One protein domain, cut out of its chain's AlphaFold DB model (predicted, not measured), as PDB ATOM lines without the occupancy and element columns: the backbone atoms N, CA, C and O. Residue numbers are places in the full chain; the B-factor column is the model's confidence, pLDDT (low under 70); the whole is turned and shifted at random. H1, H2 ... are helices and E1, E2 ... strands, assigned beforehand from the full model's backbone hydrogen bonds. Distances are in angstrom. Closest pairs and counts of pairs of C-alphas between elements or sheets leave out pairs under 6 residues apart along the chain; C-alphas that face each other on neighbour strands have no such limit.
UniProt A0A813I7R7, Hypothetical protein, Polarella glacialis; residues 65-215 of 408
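What this domain is: This is residues 65 to 215 of the 408 residues of the protein "Hypothetical protein" of Polarella glacialis (UniProt A0A813I7R7). Two twisted sheets stand partly face to face as a flattened sandwich, E4 and E1 of the larger one opposite E5 and E6 of the smaller, with the long strands running nearly along the longest axis. The sandwich is drawn together on the side of E3, E4 and E5 and wider on the side of E9 and E7, where the short helix H1 sits beside E9 and E8; residues 81 to 102 loop past the side of E3 and E5. The printed part has 151 residues, with one named helix and nine named strands in the order E1 E2 E3 E4 E5 E6 E7 E8 H1 E9, and is mostly strand. The larger sheet runs E3, E4, E1, E9, E8 and is mixed, while the smaller runs E2, E5, E6, E7 and is antiparallel throughout. The whole is compact, with a radius of gyration of the C-alphas of 15.3 A and spans of 48 by 33 by 26 A.

How they stand to each other: E1, residues 65 to 73, is an inner strand of the larger sheet, with E4, residues 111 to 119, and E9, residues 204 to 214, as its neighbours. E1 and E9 are parallel at 14 degrees, with N 68 and O 206 at 2.8 A. E4 and E1 are antiparallel at 177 degrees, with N 69 and O 114 at 2.8 A. The edge strand E3, residues 103 to 108, forms a hairpin with E4, with N 106 and O 113 at 2.8 A. The other edge strand, E8, residues 172 to 175, is antiparallel to E9 at 126 degrees, with N 175 and O 211 at 2.8 A. In the smaller sheet, E2, residues 78 to 80, is an edge strand antiparallel to E5, residues 124 to 136, with N 80 and O 134 at 2.9 A. E5, E6, residues 144 to 154, and E7, residues 164 to 167, form a meander, each strand the antiparallel neighbour of the one before; N 130 and O 149 are 2.8 A apart, and N 148 and O 165 are 2.8 A apart. Between the sheets, the closest C-alphas of E4 and E5 are those of Gly 118 and Leu 126, 4.9 A apart. The closest of E1 and E5 are those of Tyr 65 and Ala 125, at 6.8 A. E7 and E9 are apart. H1, residues 185 to 191, is on the larger sheet at a height of 5.3 A, over none of its strands; its closest C-alpha pair with E9 is Val 185 and Val 210, at 6.1 A. Each O i to N i+4 pair inside H1 is within hydrogen-bond range.

Where its parts are: E1 begins at C-alpha 65 (-31.347, 47.317, -29.830) and measures 26.3 A. E2 measures 6.6 A, E3 16.3 A and E4 27.1 A. E5, the longest strand by residues, starts at C-alpha 124 (-28.366, 37.728, -26.461) and spans 33.3 A. E6 spans 32.5 A, E7 10.1 A, E8 9.5 A and H1 9.9 A. E9 spans 30.9 A and ends at C-alpha 214 (-60.035, 38.527, -40.005).

The domain as a whole: The two C-alphas farthest apart are those of Gly 139 and Asn 199, at 48.9 A. The printed part has no cut. Two links are long: E2 to E3, with 22 residues, and H1 to E9, with 12. The mean pLDDT of the printed part is 80.1; 32 residues are under 70, among them 89 to 92, 120 to 124, 155 to 159 and 192 to 204.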
ATOM      1  N   TYR A  65     -30.387  48.023 -28.978       78.94
ATOM      2  CA  TYR A  65     -31.347  47.317 -29.830       78.94
ATOM      3  C   TYR A  65     -32.748  47.726 -29.381       78.94
ATOM      4  O   TYR A  65     -33.048  47.636 -28.192       78.94
ATOM      5  N   HIS A  66     -33.594  48.169 -30.296       85.75
ATOM      6  CA  HIS A  66     -34.981  48.514 -30.024       85.75
ATOM      7  C   HIS A  66     -35.881  47.751 -30.988       85.75
ATOM      8  O   HIS A  66     -35.674  47.767 -32.202       85.75
ATOM      9  N   LEU A  67     -36.864  47.057 -30.425       89.00
ATOM     10  CA  LEU A  67     -37.936  46.438 -31.179       89.00
ATOM     11  C   LEU A  67     -39.265  46.989 -30.694       89.00
ATOM     12  O   LEU A  67     -39.588  46.917 -29.506       89.00
ATOM     13  N   GLU A  68     -40.061  47.430 -31.649       90.88
ATOM     14  CA  GLU A  68     -41.452  47.767 -31.467       90.88
ATOM     15  C   GLU A  68     -42.284  47.066 -32.542       90.88
ATOM     16  O   GLU A  68     -42.063  47.230 -33.738       90.88
ATOM     17  N   LEU A  69     -43.262  46.275 -32.118       91.69
ATOM     18  CA  LEU A  69     -44.327  45.791 -32.982       91.69
ATOM     19  C   LEU A  69     -45.643  46.329 -32.447       91.69
ATOM     20  O   LEU A  69     -45.996  46.108 -31.288       91.69
ATOM     21  N   PHE A  70     -46.396  46.973 -33.321       92.94
ATOM     22  CA  PHE A  70     -47.764  47.369 -33.079       92.94
ATOM     23  C   PHE A  70     -48.692  46.645 -34.057       92.94
ATOM     24  O   PHE A  70     -48.619  46.829 -35.273       92.94
ATOM     25  N   VAL A  71     -49.575  45.812 -33.510       94.25
ATOM     26  CA  VAL A  71     -50.630  45.111 -34.240       94.25
ATOM     27  C   VAL A  71     -51.960  45.766 -33.911       94.25
ATOM     28  O   VAL A  71     -52.527  45.554 -32.843       94.25
ATOM     29  N   LYS A  72     -52.491  46.537 -34.851       94.69
ATOM     30  CA  LYS A  72     -53.813  47.144 -34.750       94.69
ATOM     31  C   LYS A  72     -54.909  46.106 -34.991       94.69
ATOM     32  O   LYS A  72     -54.817  45.296 -35.913       94.69
ATOM     33  N   ALA A  73     -55.989  46.168 -34.225       94.25
ATOM     34  CA  ALA A  73     -57.185  45.384 -34.485       94.25
ATOM     35  C   ALA A  73     -57.894  45.874 -35.766       94.25
ATOM     36  O   ALA A  73     -58.156  47.068 -35.954       94.25
ATOM     37  N   GLY A  74     -58.176  44.954 -36.686       90.31
ATOM     38  CA  GLY A  74     -59.025  45.197 -37.849       90.31
ATOM     39  C   GLY A  74     -60.514  45.229 -37.505       90.31
ATOM     40  O   GLY A  74     -60.909  44.901 -36.384       90.31
ATOM     41  N   PRO A  75     -61.373  45.605 -38.466       87.06
ATOM     42  CA  PRO A  75     -62.819  45.544 -38.282       87.06
ATOM     43  C   PRO A  75     -63.271  44.145 -37.836       87.06
ATOM     44  O   PRO A  75     -62.938  43.153 -38.477       87.06
ATOM     45  N   GLY A  76     -64.027  44.071 -36.736       85.00
ATOM     46  CA  GLY A  76     -64.541  42.805 -36.194       85.00
ATOM     47  C   GLY A  76     -63.507  41.935 -35.470       85.00
ATOM     48  O   GLY A  76     -63.862  40.852 -35.015       85.00
ATOM     49  N   VAL A  77     -62.261  42.398 -35.332       91.31
ATOM     50  CA  VAL A  77     -61.200  41.716 -34.585       91.31
ATOM     51  C   VAL A  77     -61.059  42.370 -33.214       91.31
ATOM     52  O   VAL A  77     -61.065  43.591 -33.095       91.31
ATOM     53  N   THR A  78     -60.900  41.570 -32.168       93.44
ATOM     54  CA  THR A  78     -60.447  42.025 -30.847       93.44
ATOM     55  C   THR A  78     -59.177  41.271 -30.485       93.44
ATOM     56  O   THR A  78     -59.109  40.062 -30.708       93.44
ATOM     57  N   ILE A  79     -58.179  41.972 -29.943       95.62
ATOM     58  CA  ILE A  79     -56.908  41.371 -29.529       95.62
ATOM     59  C   ILE A  79     -56.794  41.462 -28.009       95.62
ATOM     60  O   ILE A  79     -56.915  42.543 -27.437       95.62
ATOM     61  N   THR A  80     -56.582  40.328 -27.353       95.75
ATOM     62  CA  THR A  80     -56.414  40.221 -25.898       95.75
ATOM     63  C   THR A  80     -55.289  39.247 -25.569       95.75
ATOM     64  O   THR A  80     -54.746  38.594 -26.453       95.75
ATOM     65  N   GLY A  81     -54.912  39.151 -24.300       93.38
ATOM     66  CA  GLY A  81     -53.945  38.164 -23.835       93.38
ATOM     67  C   GLY A  81     -53.594  38.373 -22.364       93.38
ATOM     68  O   GLY A  81     -54.106  39.309 -21.734       93.38
ATOM     69  N   PRO A  82     -52.770  37.487 -21.790       91.00
ATOM     70  CA  PRO A  82     -52.333  37.602 -20.407       91.00
ATOM     71  C   PRO A  82     -51.398  38.807 -20.219       91.00
ATOM     72  O   PRO A  82     -50.715  39.215 -21.162       91.00
ATOM     73  N   PRO A  83     -51.334  39.393 -19.009       86.81
ATOM     74  CA  PRO A  83     -50.335  40.411 -18.711       86.81
ATOM     75  C   PRO A  83     -48.928  39.824 -18.864       86.81
ATOM     76  O   PRO A  83     -48.690  38.684 -18.479       86.81
ATOM     77  N   PHE A  84     -47.995  40.621 -19.385       87.00
ATOM     78  CA  PHE A  84     -46.597  40.212 -19.510       87.00
ATOM     79  C   PHE A  84     -45.977  39.947 -18.133       87.00
ATOM     80  O   PHE A  84     -45.920  40.863 -17.299       87.00
ATOM     81  N   ASP A  85     -45.487  38.729 -17.902       83.19
ATOM     82  CA  ASP A  85     -44.883  38.335 -16.636       83.19
ATOM     83  C   ASP A  85     -43.358  38.319 -16.756       83.19
ATOM     84  O   ASP A  85     -42.709  37.326 -17.070       83.19
ATOM     85  N   ARG A  86     -42.762  39.446 -16.370       77.56
ATOM     86  CA  ARG A  86     -41.304  39.644 -16.352       77.56
ATOM     87  C   ARG A  86     -40.548  38.665 -15.450       77.56
ATOM     88  O   ARG A  86     -39.320  38.596 -15.544       77.56
ATOM     89  N   SER A  87     -41.249  38.008 -14.526       73.50
ATOM     90  CA  SER A  87     -40.694  37.023 -13.597       73.50
ATOM     91  C   SER A  87     -40.879  35.582 -14.069       73.50
ATOM     92  O   SER A  87     -40.251  34.680 -13.512       73.50
ATOM     93  N   SER A  88     -41.692  35.372 -15.106       74.50
ATOM     94  CA  SER A  88     -41.913  34.064 -15.696       74.50
ATOM     95  C   SER A  88     -40.688  33.618 -16.487       74.50
ATOM     96  O   SER A  88     -40.114  34.359 -17.287       74.50
ATOM     97  N   ASN A  89     -40.307  32.357 -16.292       66.94
ATOM     98  CA  ASN A  89     -39.315  31.704 -17.143       66.94
ATOM     99  C   ASN A  89     -39.905  31.306 -18.508       66.94
ATOM    100  O   ASN A  89     -39.148  30.949 -19.408       66.94
ATOM    101  N   GLU A  90     -41.231  31.349 -18.661       68.69
ATOM    102  CA  GLU A  90     -41.926  31.013 -19.905       68.69
ATOM    103  C   GLU A  90     -41.775  32.140 -20.936       68.69
ATOM    104  O   GLU A  90     -41.541  31.862 -22.108       68.69
ATOM    105  N   ASP A  91     -41.768  33.405 -20.501       65.06
ATOM    106  CA  ASP A  91     -41.628  34.600 -21.356       65.06
ATOM    107  C   ASP A  91     -40.205  34.767 -21.942       65.06
ATOM    108  O   ASP A  91     -39.958  35.693 -22.720       65.06
ATOM    109  N   ALA A  92     -39.277  33.860 -21.592       64.19
ATOM    110  CA  ALA A  92     -37.893  33.773 -22.069       64.19
ATOM    111  C   ALA A  92     -37.201  35.141 -22.163       64.19
ATOM    112  O   ALA A  92     -36.797  35.557 -23.238       64.19
ATOM    113  N   VAL A  93     -37.086  35.862 -21.045       74.81
ATOM    114  CA  VAL A  93     -36.702  37.279 -21.063       74.81
ATOM    115  C   VAL A  93     -35.189  37.471 -20.891       74.81
ATOM    116  O   VAL A  93     -34.663  37.438 -19.776       74.81
ATOM    117  N   TYR A  94     -34.484  37.727 -21.993       80.50
ATOM    118  CA  TYR A  94     -33.058  38.049 -22.040       80.50
ATOM    119  C   TYR A  94     -32.783  39.364 -22.781       80.50
ATOM    120  O   TYR A  94     -33.442  39.730 -23.750       80.50
ATOM    121  N   GLY A  95     -31.770  40.110 -22.338       78.56
ATOM    122  CA  GLY A  95     -31.360  41.362 -22.989       78.56
ATOM    123  C   GLY A  95     -32.249  42.579 -22.685       78.56
ATOM    124  O   GLY A  95     -31.822  43.699 -22.937       78.56
ATOM    125  N   CYS A  96     -33.402  42.403 -22.031       82.75
ATOM    126  CA  CYS A  96     -34.412  43.426 -21.692       82.75
ATOM    127  C   CYS A  96     -34.012  44.461 -20.610       82.75
ATOM    128  O   CYS A  96     -34.861  45.007 -19.895       82.75
ATOM    129  N   GLY A  97     -32.714  44.737 -20.463       76.69
ATOM    130  CA  GLY A  97     -32.153  45.628 -19.447       76.69
ATOM    131  C   GLY A  97     -32.197  45.075 -18.015       76.69
ATOM    132  O   GLY A  97     -32.586  43.937 -17.766       76.69
ATOM    133  N   SER A  98     -31.765  45.896 -17.051       71.44
ATOM    134  CA  SER A  98     -31.733  45.516 -15.631       71.44
ATOM    135  C   SER A  98     -33.141  45.182 -15.121       71.44
ATOM    136  O   SER A  98     -34.046  46.008 -15.218       71.44
ATOM    137  N   GLY A  99     -33.325  43.963 -14.605       68.81
ATOM    138  CA  GLY A  99     -34.607  43.501 -14.063       68.81
ATOM    139  C   GLY A  99     -35.698  43.256 -15.108       68.81
ATOM    140  O   GLY A  99     -36.873  43.272 -14.747       68.81
ATOM    141  N   ASN A 100     -35.342  43.073 -16.387       75.31
ATOM    142  CA  ASN A 100     -36.279  42.752 -17.475       75.31
ATOM    143  C   ASN A 100     -37.372  43.810 -17.728       75.31
ATOM    144  O   ASN A 100     -38.348  43.567 -18.436       75.31
ATOM    145  N   VAL A 101     -37.215  45.015 -17.169       81.06
ATOM    146  CA  VAL A 101     -38.254  46.058 -17.179       81.06
ATOM    147  C   VAL A 101     -38.453  46.720 -18.537       81.06
ATOM    148  O   VAL A 101     -39.471  47.379 -18.737       81.06
ATOM    149  N   LYS A 102     -37.494  46.572 -19.458       87.00
ATOM    150  CA  LYS A 102     -37.558  47.200 -20.781       87.00
ATOM    151  C   LYS A 102     -38.234  46.329 -21.838       87.00
ATOM    152  O   LYS A 102     -38.201  46.693 -23.007       87.00
ATOM    153  N   CYS A 103     -38.811  45.197 -21.443       89.00
ATOM    154  CA  CYS A 103     -39.676  44.403 -22.300       89.00
ATOM    155  C   CYS A 103     -41.108  44.426 -21.778       89.00
ATOM    156  O   CYS A 103     -41.357  44.487 -20.564       89.00
ATOM    157  N   SER A 104     -42.052  44.434 -22.709       91.50
ATOM    158  CA  SER A 104     -43.474  44.452 -22.402       91.50
ATOM    159  C   SER A 104     -44.319  43.960 -23.564       91.50
ATOM    160  O   SER A 104     -44.039  44.269 -24.722       91.50
ATOM    161  N   CYS A 105     -45.418  43.314 -23.199       93.88
ATOM    162  CA  CYS A 105     -46.558  43.026 -24.053       93.88
ATOM    163  C   CYS A 105     -47.751  43.786 -23.468       93.88
ATOM    164  O   CYS A 105     -48.092  43.601 -22.295       93.88
ATOM    165  N   ALA A 106     -48.337  44.688 -24.245       93.94
ATOM    166  CA  ALA A 106     -49.449  45.527 -23.828       93.94
ATOM    167  C   ALA A 106     -50.637  45.331 -24.766       93.94
ATOM    168  O   ALA A 106     -50.477  45.242 -25.982       93.94
ATOM    169  N   TYR A 107     -51.830  45.299 -24.183       93.44
ATOM    170  CA  TYR A 107     -53.089  45.167 -24.903       93.44
ATOM    171  C   TYR A 107     -53.895  46.431 -24.672       93.44
ATOM    172  O   TYR A 107     -54.091  46.869 -23.535       93.44
ATOM    173  N   THR A 108     -54.337  47.031 -25.758       88.56
ATOM    174  CA  THR A 108     -55.076  48.284 -25.789       88.56
ATOM    175  C   THR A 108     -56.360  48.068 -26.578       88.56
ATOM    176  O   THR A 108     -56.525  47.072 -27.280       88.56
ATOM    177  N   SER A 109     -57.317  48.990 -26.475       86.50
ATOM    178  CA  SER A 109     -58.581  48.859 -27.213       86.50
ATOM    179  C   SER A 109     -58.393  48.878 -28.734       86.50
ATOM    180  O   SER A 109     -59.268  48.430 -29.467       86.50
ATOM    181  N   ASP A 110     -57.279  49.434 -29.209       87.25
ATOM    182  CA  ASP A 110     -56.898  49.500 -30.615       87.25
ATOM    183  C   ASP A 110     -56.002  48.337 -31.063       87.25
ATOM    184  O   ASP A 110     -55.821  48.180 -32.271       87.25
ATOM    185  N   GLY A 111     -55.493  47.493 -30.154       93.81
ATOM    186  CA  GLY A 111     -54.753  46.290 -30.528       93.81
ATOM    187  C   GLY A 111     -53.727  45.791 -29.509       93.81
ATOM    188  O   GLY A 111     -53.965  45.754 -28.304       93.81
ATOM    189  N   PHE A 112     -52.588  45.338 -30.023       95.25
ATOM    190  CA  PHE A 112     -51.503  44.712 -29.274       95.25
ATOM    191  C   PHE A 112     -50.174  45.400 -29.580       95.25
ATOM    192  O   PHE A 112     -49.859  45.680 -30.737       95.25
ATOM    193  N   ARG A 113     -49.374  45.648 -28.543       94.06
ATOM    194  CA  ARG A 113     -48.042  46.244 -28.653       94.06
ATOM    195  C   ARG A 113     -47.012  45.371 -27.951       94.06
ATOM    196  O   ARG A 113     -47.143  45.076 -26.765       94.06
ATOM    197  N   MET A 114     -45.961  45.020 -28.677       93.44
ATOM    198  CA  MET A 114     -44.773  44.343 -28.173       93.44
ATOM    199  C   MET A 114     -43.604  45.319 -28.248       93.44
ATOM    200  O   MET A 114     -43.327  45.887 -29.304       93.44
ATOM    201  N   THR A 115     -42.925  45.540 -27.129       92.06
ATOM    202  CA  THR A 115     -41.814  46.493 -27.050       92.06
ATOM    203  C   THR A 115     -40.675  45.883 -26.260       92.06
ATOM    204  O   THR A 115     -40.908  45.317 -25.193       92.06
ATOM    205  N   GLY A 116     -39.454  46.004 -26.773       89.88
ATOM    206  CA  GLY A 116     -38.254  45.497 -26.127       89.88
ATOM    207  C   GLY A 116     -37.043  46.377 -26.401       89.88
ATOM    208  O   GLY A 116     -36.802  46.778 -27.539       89.88
ATOM    209  N   TYR A 117     -36.260  46.648 -25.358       86.88
ATOM    210  CA  TYR A 117     -34.979  47.343 -25.482       86.88
ATOM    211  C   TYR A 117     -33.836  46.460 -24.986       86.88
ATOM    212  O   TYR A 117     -33.722  46.168 -23.790       86.88
ATOM    213  N   GLY A 118     -32.970  46.096 -25.924       80.19
ATOM    214  CA  GLY A 118     -31.725  45.383 -25.708       80.19
ATOM    215  C   GLY A 118     -30.627  46.282 -25.152       80.19
ATOM    216  O   GLY A 118     -30.526  47.459 -25.505       80.19
ATOM    217  N   THR A 119     -29.766  45.727 -24.301       70.81
ATOM    218  CA  THR A 119     -28.532  46.402 -23.862       70.81
ATOM    219  C   THR A 119     -27.353  45.850 -24.659       70.81
ATOM    220  O   THR A 119     -27.230  44.639 -24.816       70.81
ATOM    221  N   GLN A 120     -26.478  46.713 -25.180       61.31
ATOM    222  CA  GLN A 120     -25.255  46.243 -25.834       61.31
ATOM    223  C   GLN A 120     -24.370  45.457 -24.845       61.31
ATOM    224  O   GLN A 120     -24.257  45.821 -23.677       61.31
ATOM    225  N   GLY A 121     -23.732  44.381 -25.321       57.50
ATOM    226  CA  GLY A 121     -22.741  43.612 -24.554       57.50
ATOM    227  C   GLY A 121     -23.243  42.334 -23.867       57.50
ATOM    228  O   GLY A 121     -22.444  41.650 -23.231       57.50
ATOM    229  N   THR A 122     -24.522  41.970 -23.998       59.34
ATOM    230  CA  THR A 122     -25.052  40.665 -23.556       59.34
ATOM    231  C   THR A 122     -24.972  39.612 -24.673       59.34
ATOM    232  O   THR A 122     -25.037  39.943 -25.855       59.34
ATOM    233  N   MET A 123     -24.816  38.325 -24.320       54.81
ATOM    234  CA  MET A 123     -24.720  37.220 -25.301       54.81
ATOM    235  C   MET A 123     -25.955  37.108 -26.216       54.81
ATOM    236  O   MET A 123     -25.830  36.705 -27.372       54.81
ATOM    237  N   THR A 124     -27.124  37.500 -25.713       63.88
ATOM    238  CA  THR A 124     -28.366  37.728 -26.461       63.88
ATOM    239  C   THR A 124     -28.659  39.225 -26.438       63.88
ATOM    240  O   THR A 124     -28.656  39.833 -25.368       63.88
ATOM    241  N   ALA A 125     -28.854  39.849 -27.604       74.50
ATOM    242  CA  ALA A 125     -29.109  41.287 -27.669       74.50
ATOM    243  C   ALA A 125     -30.530  41.614 -27.181       74.50
ATOM    244  O   ALA A 125     -30.718  42.562 -26.421       74.50
ATOM    245  N   LEU A 126     -31.505  40.791 -27.574       85.19
ATOM    246  CA  LEU A 126     -32.887  40.818 -27.101       85.19
ATOM    247  C   LEU A 126     -33.513  39.447 -27.386       85.19
ATOM    248  O   LEU A 126     -33.453  38.992 -28.524       85.19
ATOM    249  N   ASP A 127     -34.073  38.784 -26.385       86.56
ATOM    250  CA  ASP A 127     -34.875  37.567 -26.545       86.56
ATOM    251  C   ASP A 127     -36.055  37.676 -25.579       86.56
ATOM    252  O   ASP A 127     -35.820  37.871 -24.390       86.56
ATOM    253  N   PHE A 128     -37.293  37.698 -26.068       89.12
ATOM    254  CA  PHE A 128     -38.490  37.655 -25.219       89.12
ATOM    255  C   PHE A 128     -39.719  37.250 -26.023       89.12
ATOM    256  O   PHE A 128     -39.785  37.481 -27.235       89.12
ATOM    257  N   THR A 129     -40.704  36.672 -25.338       91.50
ATOM    258  CA  THR A 129     -41.937  36.180 -25.955       91.50
ATOM    259  C   THR A 129     -43.176  36.794 -25.313       91.50
ATOM    260  O   THR A 129     -43.288  36.854 -24.094       91.50
ATOM    261  N   CYS A 130     -44.120  37.230 -26.146       92.38
ATOM    262  CA  CYS A 130     -45.493  37.522 -25.752       92.38
ATOM    263  C   CYS A 130     -46.350  36.286 -26.025       92.38
ATOM    264  O   CYS A 130     -46.625  35.979 -27.189       92.38
ATOM    265  N   HIS A 131     -46.742  35.581 -24.966       91.88
ATOM    266  CA  HIS A 131     -47.559  34.372 -25.068       91.88
ATOM    267  C   HIS A 131     -49.049  34.669 -25.089       91.88
ATOM    268  O   HIS A 131     -49.506  35.701 -24.597       91.88
ATOM    269  N   ASP A 132     -49.788  33.716 -25.644       92.19
ATOM    270  CA  ASP A 132     -51.242  33.651 -25.610       92.19
ATOM    271  C   ASP A 132     -51.930  34.949 -26.062       92.19
ATOM    272  O   ASP A 132     -52.924  35.391 -25.480       92.19
ATOM    273  N   VAL A 133     -51.422  35.563 -27.135       93.75
ATOM    274  CA  VAL A 133     -52.099  36.680 -27.800       93.75
ATOM    275  C   VAL A 133     -53.307  36.122 -28.548       93.75
ATOM    276  O   VAL A 133     -53.175  35.477 -29.589       93.75
ATOM    277  N   ILE A 134     -54.495  36.361 -28.007       93.94
ATOM    278  CA  ILE A 134     -55.775  35.866 -28.504       93.94
ATOM    279  C   ILE A 134     -56.380  36.880 -29.474       93.94
ATOM    280  O   ILE A 134     -56.602  38.043 -29.140       93.94
ATOM    281  N   TYR A 135     -56.724  36.403 -30.664       93.50
ATOM    282  CA  TYR A 135     -57.470  37.120 -31.691       93.50
ATOM    283  C   TYR A 135     -58.895  36.578 -31.719       93.50
ATOM    284  O   TYR A 135     -59.104  35.437 -32.123       93.50
ATOM    285  N   SER A 136     -59.873  37.380 -31.298       91.31
ATOM    286  CA  SER A 136     -61.297  37.035 -31.347       91.31
ATOM    287  C   SER A 136     -61.985  37.729 -32.518       91.31
ATOM    288  O   SER A 136     -61.866  38.943 -32.676       91.31
ATOM    289  N   MET A 137     -62.706  36.959 -33.333       89.69
ATOM    290  CA  MET A 137     -63.471  37.436 -34.488       89.69
ATOM    291  C   MET A 137     -64.850  36.777 -34.514       89.69
ATOM    292  O   MET A 137     -65.072  35.783 -35.219       89.69
ATOM    293  N   PRO A 138     -65.803  37.313 -33.736       82.62
ATOM    294  CA  PRO A 138     -67.170  36.820 -33.734       82.62
ATOM    295  C   PRO A 138     -67.746  36.780 -35.156       82.62
ATOM    296  O   PRO A 138     -67.698  37.765 -35.886       82.62
ATOM    297  N   GLY A 139     -68.290  35.628 -35.551       75.94
ATOM    298  CA  GLY A 139     -68.864  35.426 -36.888       75.94
ATOM    299  C   GLY A 139     -67.901  34.861 -37.937       75.94
ATOM    300  O   GLY A 139     -68.343  34.557 -39.044       75.94
ATOM    301  N   HIS A 140     -66.627  34.643 -37.605       79.25
ATOM    302  CA  HIS A 140     -65.668  33.935 -38.459       79.25
ATOM    303  C   HIS A 140     -65.442  32.490 -37.983       79.25
ATOM    304  O   HIS A 140     -65.823  32.109 -36.876       79.25
ATOM    305  N   ARG A 141     -64.858  31.651 -38.850       76.69
ATOM    306  CA  ARG A 141     -64.391  30.301 -38.491       76.69
ATOM    307  C   ARG A 141     -62.902  30.142 -38.829       76.69
ATOM    308  O   ARG A 141     -62.574  30.171 -40.016       76.69
ATOM    309  N   PRO A 142     -62.033  29.887 -37.830       80.56
ATOM    310  CA  PRO A 142     -62.350  29.820 -36.397       80.56
ATOM    311  C   PRO A 142     -62.726  31.207 -35.837       80.56
ATOM    312  O   PRO A 142     -62.337  32.228 -36.396       80.56
ATOM    313  N   ASP A 143     -63.518  31.234 -34.765       85.00
ATOM    314  CA  ASP A 143     -63.947  32.473 -34.092       85.00
ATOM    315  C   ASP A 143     -62.845  33.071 -33.207       85.00
ATOM    316  O   ASP A 143     -62.913  34.231 -32.802       85.00
ATOM    317  N   THR A 144     -61.827  32.268 -32.909       89.88
ATOM    318  CA  THR A 144     -60.677  32.609 -32.087       89.88
ATOM    319  C   THR A 144     -59.422  31.899 -32.599       89.88
ATOM    320  O   THR A 144     -59.478  30.751 -33.049       89.88
ATOM    321  N   CYS A 145     -58.269  32.561 -32.523       91.19
ATOM    322  CA  CYS A 145     -56.975  31.879 -32.526       91.19
ATOM    323  C   CYS A 145     -55.991  32.562 -31.586       91.19
ATOM    324  O   CYS A 145     -56.108  33.751 -31.295       91.19
ATOM    325  N   THR A 146     -55.022  31.787 -31.124       92.31
ATOM    326  CA  THR A 146     -54.025  32.209 -30.148       92.31
ATOM    327  C   THR A 146     -52.655  32.177 -30.797       92.31
ATOM    328  O   THR A 146     -52.349  31.227 -31.519       92.31
ATOM    329  N   CYS A 147     -51.838  33.200 -30.565       92.25
ATOM    330  CA  CYS A 147     -50.498  33.303 -31.124       92.25
ATOM    331  C   CYS A 147     -49.461  33.686 -30.073       92.25
ATOM    332  O   CYS A 147     -49.714  34.543 -29.229       92.25
ATOM    333  N   ASN A 148     -48.272  33.115 -30.215       91.50
ATOM    334  CA  ASN A 148     -47.081  33.516 -29.486       91.50
ATOM    335  C   ASN A 148     -46.176  34.317 -30.418       91.50
ATOM    336  O   ASN A 148     -45.955  33.921 -31.568       91.50
ATOM    337  N   TYR A 149     -45.666  35.440 -29.922       90.81
ATOM    338  CA  TYR A 149     -44.731  36.300 -30.639       90.81
ATOM    339  C   TYR A 149     -43.401  36.324 -29.918       90.81
ATOM    340  O   TYR A 149     -43.320  36.875 -28.822       90.81
ATOM    341  N   THR A 150     -42.359  35.780 -30.532       89.50
ATOM    342  CA  THR A 150     -41.005  35.846 -29.975       89.50
ATOM    343  C   THR A 150     -40.173  36.840 -30.760       89.50
ATOM    344  O   THR A 150     -40.182  36.846 -31.986       89.50
ATOM    345  N   ALA A 151     -39.402  37.657 -30.058       88.69
ATOM    346  CA  ALA A 151     -38.409  38.540 -30.636       88.69
ATOM    347  C   ALA A 151     -37.018  38.040 -30.275       88.69
ATOM    348  O   ALA A 151     -36.604  38.222 -29.140       88.69
ATOM    349  N   ALA A 152     -36.291  37.467 -31.235       85.44
ATOM    350  CA  ALA A 152     -34.932  36.976 -31.033       85.44
ATOM    351  C   ALA A 152     -33.932  37.769 -31.893       85.44
ATOM    352  O   ALA A 152     -33.788  37.551 -33.102       85.44
ATOM    353  N   LEU A 153     -33.226  38.699 -31.251       81.88
ATOM    354  CA  LEU A 153     -32.110  39.469 -31.792       81.88
ATOM    355  C   LEU A 153     -30.797  38.941 -31.201       81.88
ATOM    356  O   LEU A 153     -30.527  39.047 -30.001       81.88
ATOM    357  N   SER A 154     -29.952  38.375 -32.061       75.31
ATOM    358  CA  SER A 154     -28.622  37.898 -31.680       75.31
ATOM    359  C   SER A 154     -27.565  38.991 -31.847       75.31
ATOM    360  O   SER A 154     -27.579  39.730 -32.828       75.31
ATOM    361  N   TYR A 155     -26.611  39.052 -30.915       68.00
ATOM    362  CA  TYR A 155     -25.485  39.991 -30.955       68.00
ATOM    363  C   TYR A 155     -24.407  39.603 -31.993       68.00
ATOM    364  O   TYR A 155     -23.780  40.467 -32.598       68.00
ATOM    365  N   TRP A 156     -24.181  38.306 -32.234       64.88
ATOM    366  CA  TRP A 156     -23.017  37.800 -32.988       64.88
ATOM    367  C   TRP A 156     -23.266  37.622 -34.493       64.88
ATOM    368  O   TRP A 156     -22.881  36.607 -35.071       64.88
ATOM    369  N   GLY A 157     -23.967  38.564 -35.130       56.25
ATOM    370  CA  GLY A 157     -24.372  38.416 -36.538       56.25
ATOM    371  C   GLY A 157     -25.301  37.216 -36.776       56.25
ATOM    372  O   GLY A 157     -25.429  36.731 -37.900       56.25
ATOM    373  N   GLY A 158     -25.923  36.708 -35.708       57.62
ATOM    374  CA  GLY A 158     -26.903  35.635 -35.777       57.62
ATOM    375  C   GLY A 158     -28.212  36.105 -36.407       57.62
ATOM    376  O   GLY A 158     -28.511  37.298 -36.467       57.62
ATOM    377  N   ALA A 159     -29.004  35.139 -36.874       61.25
ATOM    378  CA  ALA A 159     -30.306  35.393 -37.476       61.25
ATOM    379  C   ALA A 159     -31.196  36.238 -36.548       61.25
ATOM    380  O   ALA A 159     -31.390  35.888 -35.385       61.25
ATOM    381  N   ARG A 160     -31.760  37.320 -37.090       73.12
ATOM    382  CA  ARG A 160     -32.927  37.999 -36.517       73.12
ATOM    383  C   ARG A 160     -34.122  37.095 -36.783       73.12
ATOM    384  O   ARG A 160     -34.272  36.605 -37.903       73.12
ATOM    385  N   ARG A 161     -34.912  36.798 -35.757       76.00
ATOM    386  CA  ARG A 161     -36.120  35.989 -35.914       76.00
ATOM    387  C   ARG A 161     -37.250  36.620 -35.134       76.00
ATOM    388  O   ARG A 161     -37.070  37.012 -33.985       76.00
ATOM    389  N   PHE A 162     -38.408  36.663 -35.770       82.56
ATOM    390  CA  PHE A 162     -39.640  37.083 -35.132       82.56
ATOM    391  C   PHE A 162     -40.696  35.973 -35.202       82.56
ATOM    392  O   PHE A 162     -41.740  36.188 -35.805       82.56
ATOM    393  N   PRO A 163     -40.416  34.728 -34.753       80.50
ATOM    394  CA  PRO A 163     -41.327  33.628 -35.023       80.50
ATOM    395  C   PRO A 163     -42.695  33.922 -34.402       80.50
ATOM    396  O   PRO A 163     -42.815  34.285 -33.233       80.50
ATOM    397  N   GLN A 164     -43.709  33.781 -35.248       86.50
ATOM    398  CA  GLN A 164     -45.107  33.874 -34.884       86.50
ATOM    399  C   GLN A 164     -45.675  32.461 -34.928       86.50
ATOM    400  O   GLN A 164     -45.775  31.851 -35.996       86.50
ATOM    401  N   GLU A 165     -46.047  31.941 -33.768       87.62
ATOM    402  CA  GLU A 165     -46.589  30.593 -33.631       87.62
ATOM    403  C   GLU A 165     -48.064  30.684 -33.265       87.62
ATOM    404  O   GLU A 165     -48.405  31.042 -32.144       87.62
ATOM    405  N   CYS A 166     -48.946  30.389 -34.222       86.56
ATOM    406  CA  CYS A 166     -50.394  30.481 -34.034       86.56
ATOM    407  C   CYS A 166     -51.068  29.105 -34.012       86.56
ATOM    408  O   CYS A 166     -50.792  28.249 -34.857       86.56
ATOM    409  N   SER A 167     -52.023  28.932 -33.101       82.00
ATOM    410  CA  SER A 167     -52.886  27.759 -32.973       82.00
ATOM    411  C   SER A 167     -54.361  28.179 -32.913       82.00
ATOM    412  O   SER A 167     -54.699  29.044 -32.099       82.00
ATOM    413  N   PRO A 168     -55.280  27.577 -33.703       67.25
ATOM    414  CA  PRO A 168     -55.085  26.775 -34.927       67.25
ATOM    415  C   PRO A 168     -54.693  27.660 -36.140       67.25
ATOM    416  O   PRO A 168     -54.449  28.848 -35.958       67.25
ATOM    417  N   LYS A 169     -54.590  27.093 -37.368       66.56
ATOM    418  CA  LYS A 169     -54.175  27.798 -38.617       66.56
ATOM    419  C   LYS A 169     -54.663  29.255 -38.643       66.56
ATOM    420  O   LYS A 169     -55.860  29.473 -38.473       66.56
ATOM    421  N   GLN A 170     -53.727  30.188 -38.879       66.62
ATOM    422  CA  GLN A 170     -53.912  31.645 -38.845       66.62
ATOM    423  C   GLN A 170     -55.323  32.069 -39.247       66.62
ATOM    424  O   GLN A 170     -55.755  31.915 -40.390       66.62
ATOM    425  N   CYS A 171     -56.035  32.588 -38.255       80.62
ATOM    426  CA  CYS A 171     -57.399  33.058 -38.381       80.62
ATOM    427  C   CYS A 171     -57.467  34.547 -38.765       80.62
ATOM    428  O   CYS A 171     -58.547  35.097 -38.929       80.62
ATOM    429  N   TYR A 172     -56.312  35.183 -38.959       89.06
ATOM    430  CA  TYR A 172     -56.151  36.546 -39.452       89.06
ATOM    431  C   TYR A 172     -54.917  36.634 -40.358       89.06
ATOM    432  O   TYR A 172     -54.038  35.769 -40.317       89.06
ATOM    433  N   LYS A 173     -54.847  37.689 -41.169       89.69
ATOM    434  CA  LYS A 173     -53.647  38.094 -41.916       89.69
ATOM    435  C   LYS A 173     -53.227  39.484 -41.469       89.69
ATOM    436  O   LYS A 173     -54.073  40.286 -41.072       89.69
ATOM    437  N   PHE A 174     -51.942  39.782 -41.582       91.56
ATOM    438  CA  PHE A 174     -51.481  41.155 -41.457       91.56
ATOM    439  C   PHE A 174     -51.701  41.924 -42.755       91.56
ATOM    440  O   PHE A 174     -51.448  41.416 -43.847       91.56
ATOM    441  N   VAL A 175     -52.170  43.159 -42.622       91.31
ATOM    442  CA  VAL A 175     -52.302  44.127 -43.709       91.31
ATOM    443  C   VAL A 175     -51.712  45.465 -43.281       91.31
ATOM    444  O   VAL A 175     -51.736  45.825 -42.103       91.31
ATOM    445  N   ASP A 176     -51.179  46.207 -44.246       90.06
ATOM    446  CA  ASP A 176     -50.807  47.601 -44.029       90.06
ATOM    447  C   ASP A 176     -52.075  48.448 -43.858       90.06
ATOM    448  O   ASP A 176     -53.089  48.205 -44.520       90.06
ATOM    449  N   TYR A 177     -52.021  49.473 -43.006       84.69
ATOM    450  CA  TYR A 177     -53.126  50.416 -42.830       84.69
ATOM    451  C   TYR A 177     -52.670  51.872 -43.026       84.69
ATOM    452  O   TYR A 177     -51.512  52.205 -42.761       84.69
ATOM    453  N   PRO A 178     -53.559  52.773 -43.493       84.12
ATOM    454  CA  PRO A 178     -53.196  54.166 -43.730       84.12
ATOM    455  C   PRO A 178     -52.717  54.865 -42.455       84.12
ATOM    456  O   PRO A 178     -53.404  54.841 -41.433       84.12
ATOM    457  N   GLY A 179     -51.562  55.530 -42.538       82.62
ATOM    458  CA  GLY A 179     -50.988  56.288 -41.424       82.62
ATOM    459  C   GLY A 179     -50.229  55.450 -40.392       82.62
ATOM    460  O   GLY A 179     -49.928  55.973 -39.322       82.62
ATOM    461  N   ALA A 180     -49.925  54.182 -40.687       80.31
ATOM    462  CA  ALA A 180     -49.063  53.350 -39.856       80.31
ATOM    463  C   ALA A 180     -47.678  54.012 -39.649       80.31
ATOM    464  O   ALA A 180     -47.009  54.337 -40.635       80.31
ATOM    465  N   PRO A 181     -47.236  54.244 -38.399       73.38
ATOM    466  CA  PRO A 181     -45.887  54.721 -38.125       73.38
ATOM    467  C   PRO A 181     -44.900  53.544 -38.210       73.38
ATOM    468  O   PRO A 181     -44.953  52.636 -37.388       73.38
ATOM    469  N   GLY A 182     -44.003  53.537 -39.198       73.38
ATOM    470  CA  GLY A 182     -42.937  52.528 -39.306       73.38
ATOM    471  C   GLY A 182     -43.160  51.457 -40.379       73.38
ATOM    472  O   GLY A 182     -43.901  51.674 -41.334       73.38
ATOM    473  N   GLY A 183     -42.438  50.339 -40.255       72.88
ATOM    474  CA  GLY A 183     -42.289  49.298 -41.278       72.88
ATOM    475  C   GLY A 183     -43.588  48.600 -41.683       72.88
ATOM    476  O   GLY A 183     -44.531  48.493 -40.895       72.88
ATOM    477  N   HIS A 184     -43.597  48.110 -42.922       81.31
ATOM    478  CA  HIS A 184     -44.727  47.441 -43.565       81.31
ATOM    479  C   HIS A 184     -44.795  45.947 -43.227       81.31
ATOM    480  O   HIS A 184     -43.816  45.348 -42.773       81.31
ATOM    481  N   VAL A 185     -45.921  45.300 -43.541       83.75
ATOM    482  CA  VAL A 185     -46.083  43.835 -43.393       83.75
ATOM    483  C   VAL A 185     -44.948  43.063 -44.078       83.75
ATOM    484  O   VAL A 185     -44.419  42.102 -43.525       83.75
ATOM    485  N   GLN A 186     -44.508  43.521 -45.253       80.62
ATOM    486  CA  GLN A 186     -43.394  42.900 -45.977       80.62
ATOM    487  C   GLN A 186     -42.047  43.021 -45.253       80.62
ATOM    488  O   GLN A 186     -41.166  42.186 -45.459       80.62
ATOM    489  N   ASP A 187     -41.855  44.069 -44.451       79.88
ATOM    490  CA  ASP A 187     -40.631  44.257 -43.672       79.88
ATOM    491  C   ASP A 187     -40.618  43.301 -42.477       79.88
ATOM    492  O   ASP A 187     -39.571  42.730 -42.167       79.88
ATOM    493  N   LEU A 188     -41.788  43.051 -41.879       80.44
ATOM    494  CA  LEU A 188     -41.967  42.030 -40.848       80.44
ATOM    495  C   LEU A 188     -41.661  40.627 -41.400       80.44
ATOM    496  O   LEU A 188     -40.914  39.875 -40.782       80.44
ATOM    497  N   GLU A 189     -42.141  40.292 -42.602       75.56
ATOM    498  CA  GLU A 189     -41.818  39.017 -43.265       75.56
ATOM    499  C   GLU A 189     -40.318  38.884 -43.575       75.56
ATOM    500  O   GLU A 189     -39.708  37.842 -43.319       75.56
ATOM    501  N   ARG A 190     -39.688  39.950 -44.087       69.94
ATOM    502  CA  ARG A 190     -38.240  39.973 -44.364       69.94
ATOM    503  C   ARG A 190     -37.397  39.866 -43.098       69.94
ATOM    504  O   ARG A 190     -36.294  39.314 -43.151       69.94
ATOM    505  N   PHE A 191     -37.913  40.331 -41.963       71.88
ATOM    506  CA  PHE A 191     -37.242  40.226 -40.674       71.88
ATOM    507  C   PHE A 191     -36.989  38.767 -40.251       71.88
ATOM    508  O   PHE A 191     -36.049  38.511 -39.500       71.88
ATOM    509  N   HIS A 192     -37.740  37.793 -40.782       61.00
ATOM    510  CA  HIS A 192     -37.531  36.368 -40.501       61.00
ATOM    511  C   HIS A 192     -36.291  35.746 -41.171       61.00
ATOM    512  O   HIS A 192     -35.872  34.659 -40.764       61.00
ATOM    513  N   HIS A 193     -35.692  36.393 -42.180       52.53
ATOM    514  CA  HIS A 193     -34.620  35.793 -42.982       52.53
ATOM    515  C   HIS A 193     -33.504  36.772 -43.382       52.53
ATOM    516  O   HIS A 193     -33.369  37.114 -44.561       52.53
ATOM    517  N   PRO A 194     -32.603  37.162 -42.465       51.69
ATOM    518  CA  PRO A 194     -31.371  37.812 -42.872       51.69
ATOM    519  C   PRO A 194     -30.358  36.738 -43.290       51.69
ATOM    520  O   PRO A 194     -29.496  36.339 -42.516       51.69
ATOM    521  N   ASN A 195     -30.404  36.294 -44.547       46.06
ATOM    522  CA  ASN A 195     -29.252  35.618 -45.170       46.06
ATOM    523  C   ASN A 195     -28.105  36.604 -45.503       46.06
ATOM    524  O   ASN A 195     -27.197  36.276 -46.263       46.06
ATOM    525  N   GLY A 196     -28.128  37.819 -44.952       46.94
ATOM    526  CA  GLY A 196     -27.121  38.850 -45.167       46.94
ATOM    527  C   GLY A 196     -26.242  39.027 -43.938       46.94
ATOM    528  O   GLY A 196     -26.516  39.888 -43.108       46.94
ATOM    529  N   GLY A 197     -25.179  38.230 -43.833       41.91
ATOM    530  CA  GLY A 197     -24.064  38.511 -42.932       41.91
ATOM    531  C   GLY A 197     -23.311  39.753 -43.408       41.91
ATOM    532  O   GLY A 197     -22.365  39.646 -44.183       41.91
ATOM    533  N   GLY A 198     -23.757  40.930 -42.975       45.88
ATOM    534  CA  GLY A 198     -23.005  42.179 -43.053       45.88
ATOM    535  C   GLY A 198     -22.578  42.580 -41.645       45.88
ATOM    536  O   GLY A 198     -23.417  42.689 -40.759       45.88
ATOM    537  N   ASN A 199     -21.279  42.783 -41.426       47.66
ATOM    538  CA  ASN A 199     -20.684  43.138 -40.128       47.66
ATOM    539  C   ASN A 199     -20.972  44.586 -39.675       47.66
ATOM    540  O   ASN A 199     -20.212  45.151 -38.891       47.66
ATOM    541  N   GLU A 200     -22.039  45.214 -40.159       50.97
ATOM    542  CA  GLU A 200     -22.297  46.633 -39.935       50.97
ATOM    543  C   GLU A 200     -23.769  46.857 -39.596       50.97
ATOM    544  O   GLU A 200     -24.601  46.968 -40.483       50.97
ATOM    545  N   GLU A 201     -24.084  46.878 -38.296       52.47
ATOM    546  CA  GLU A 201     -24.927  47.912 -37.673       52.47
ATOM    547  C   GLU A 201     -24.989  47.693 -36.152       52.47
ATOM    548  O   GLU A 201     -25.511  46.696 -35.657       52.47
ATOM    549  N   LYS A 202     -24.409  48.637 -35.397       55.66
ATOM    550  CA  LYS A 202     -24.309  48.624 -33.923       55.66
ATOM    551  C   LYS A 202     -25.613  48.990 -33.201       55.66
ATOM    552  O   LYS A 202     -25.660  48.962 -31.976       55.66
ATOM    553  N   SER A 203     -26.671  49.319 -33.927       58.19
ATOM    554  CA  SER A 203     -27.984  49.608 -33.365       58.19
ATOM    555  C   SER A 203     -29.029  49.185 -34.382       58.19
ATOM    556  O   SER A 203     -28.937  49.543 -35.553       58.19
ATOM    557  N   ILE A 204     -29.982  48.372 -33.939       69.25
ATOM    558  CA  ILE A 204     -31.142  47.986 -34.734       69.25
ATOM    559  C   ILE A 204     -32.325  48.641 -34.046       69.25
ATOM    560  O   ILE A 204     -32.704  48.210 -32.960       69.25
ATOM    561  N   ASP A 205     -32.864  49.681 -34.666       76.00
ATOM    562  CA  ASP A 205     -34.166  50.237 -34.325       76.00
ATOM    563  C   ASP A 205     -35.165  49.680 -35.342       76.00
ATOM    564  O   ASP A 205     -35.072  49.953 -36.541       76.00
ATOM    565  N   SER A 206     -36.036  48.779 -34.898       81.50
ATOM    566  CA  SER A 206     -37.036  48.123 -35.741       81.50
ATOM    567  C   SER A 206     -38.417  48.395 -35.173       81.50
ATOM    568  O   SER A 206     -38.762  47.872 -34.120       81.50
ATOM    569  N   SER A 207     -39.198  49.204 -35.885       85.69
ATOM    570  CA  SER A 207     -40.594  49.483 -35.553       85.69
ATOM    571  C   SER A 207     -41.495  49.016 -36.695       85.69
ATOM    572  O   SER A 207     -41.269  49.386 -37.851       85.69
ATOM    573  N   PHE A 208     -42.490  48.189 -36.380       87.38
ATOM    574  CA  PHE A 208     -43.454  47.625 -37.326       87.38
ATOM    575  C   PHE A 208     -44.871  47.989 -36.903       87.38
ATOM    576  O   PHE A 208     -45.249  47.765 -35.753       87.38
ATOM    577  N   SER A 209     -45.672  48.483 -37.843       90.06
ATOM    578  CA  SER A 209     -47.068  48.844 -37.596       90.06
ATOM    579  C   SER A 209     -47.971  48.157 -38.611       90.06
ATOM    580  O   SER A 209     -48.069  48.574 -39.760       90.06
ATOM    581  N   VAL A 210     -48.667  47.112 -38.170       91.81
ATOM    582  CA  VAL A 210     -49.525  46.268 -39.016       91.81
ATOM    583  C   VAL A 210     -50.940  46.196 -38.452       91.81
ATOM    584  O   VAL A 210     -51.164  46.500 -37.284       91.81
ATOM    585  N   GLN A 211     -51.917  45.810 -39.265       94.00
ATOM    586  CA  GLN A 211     -53.288  45.557 -38.825       94.00
ATOM    587  C   GLN A 211     -53.637  44.082 -39.016       94.00
ATOM    588  O   GLN A 211     -53.353  43.511 -40.065       94.00
ATOM    589  N   ALA A 212     -54.268  43.467 -38.020       92.44
ATOM    590  CA  ALA A 212     -54.818  42.122 -38.138       92.44
ATOM    591  C   ALA A 212     -56.209  42.184 -38.781       92.44
ATOM    592  O   ALA A 212     -57.131  42.757 -38.205       92.44
ATOM    593  N   GLU A 213     -56.373  41.595 -39.962       90.50
ATOM    594  CA  GLU A 213     -57.661  41.459 -40.650       90.50
ATOM    595  C   GLU A 213     -58.158  40.017 -40.531       90.50
ATOM    596  O   GLU A 213     -57.403  39.078 -40.800       90.50
ATOM    597  N   ALA A 214     -59.427  39.841 -40.153       87.75
ATOM    598  CA  ALA A 214     -60.035  38.527 -40.005       87.75
ATOM    599  C   ALA A 214     -59.954  37.701 -41.297       87.75
ATOM    600  O   ALA A 214     -60.286  38.173 -42.386       87.75
ATOM    601  N   LEU A 215     -59.531  36.444 -41.171       78.75
ATOM    602  CA  LEU A 215     -59.564  35.451 -42.239       78.75
ATOM    603  C   LEU A 215     -60.722  34.474 -42.022       78.75
ATOM    604  O   LEU A 215     -61.167  34.213 -40.908       78.75
TER     605      LEU A 215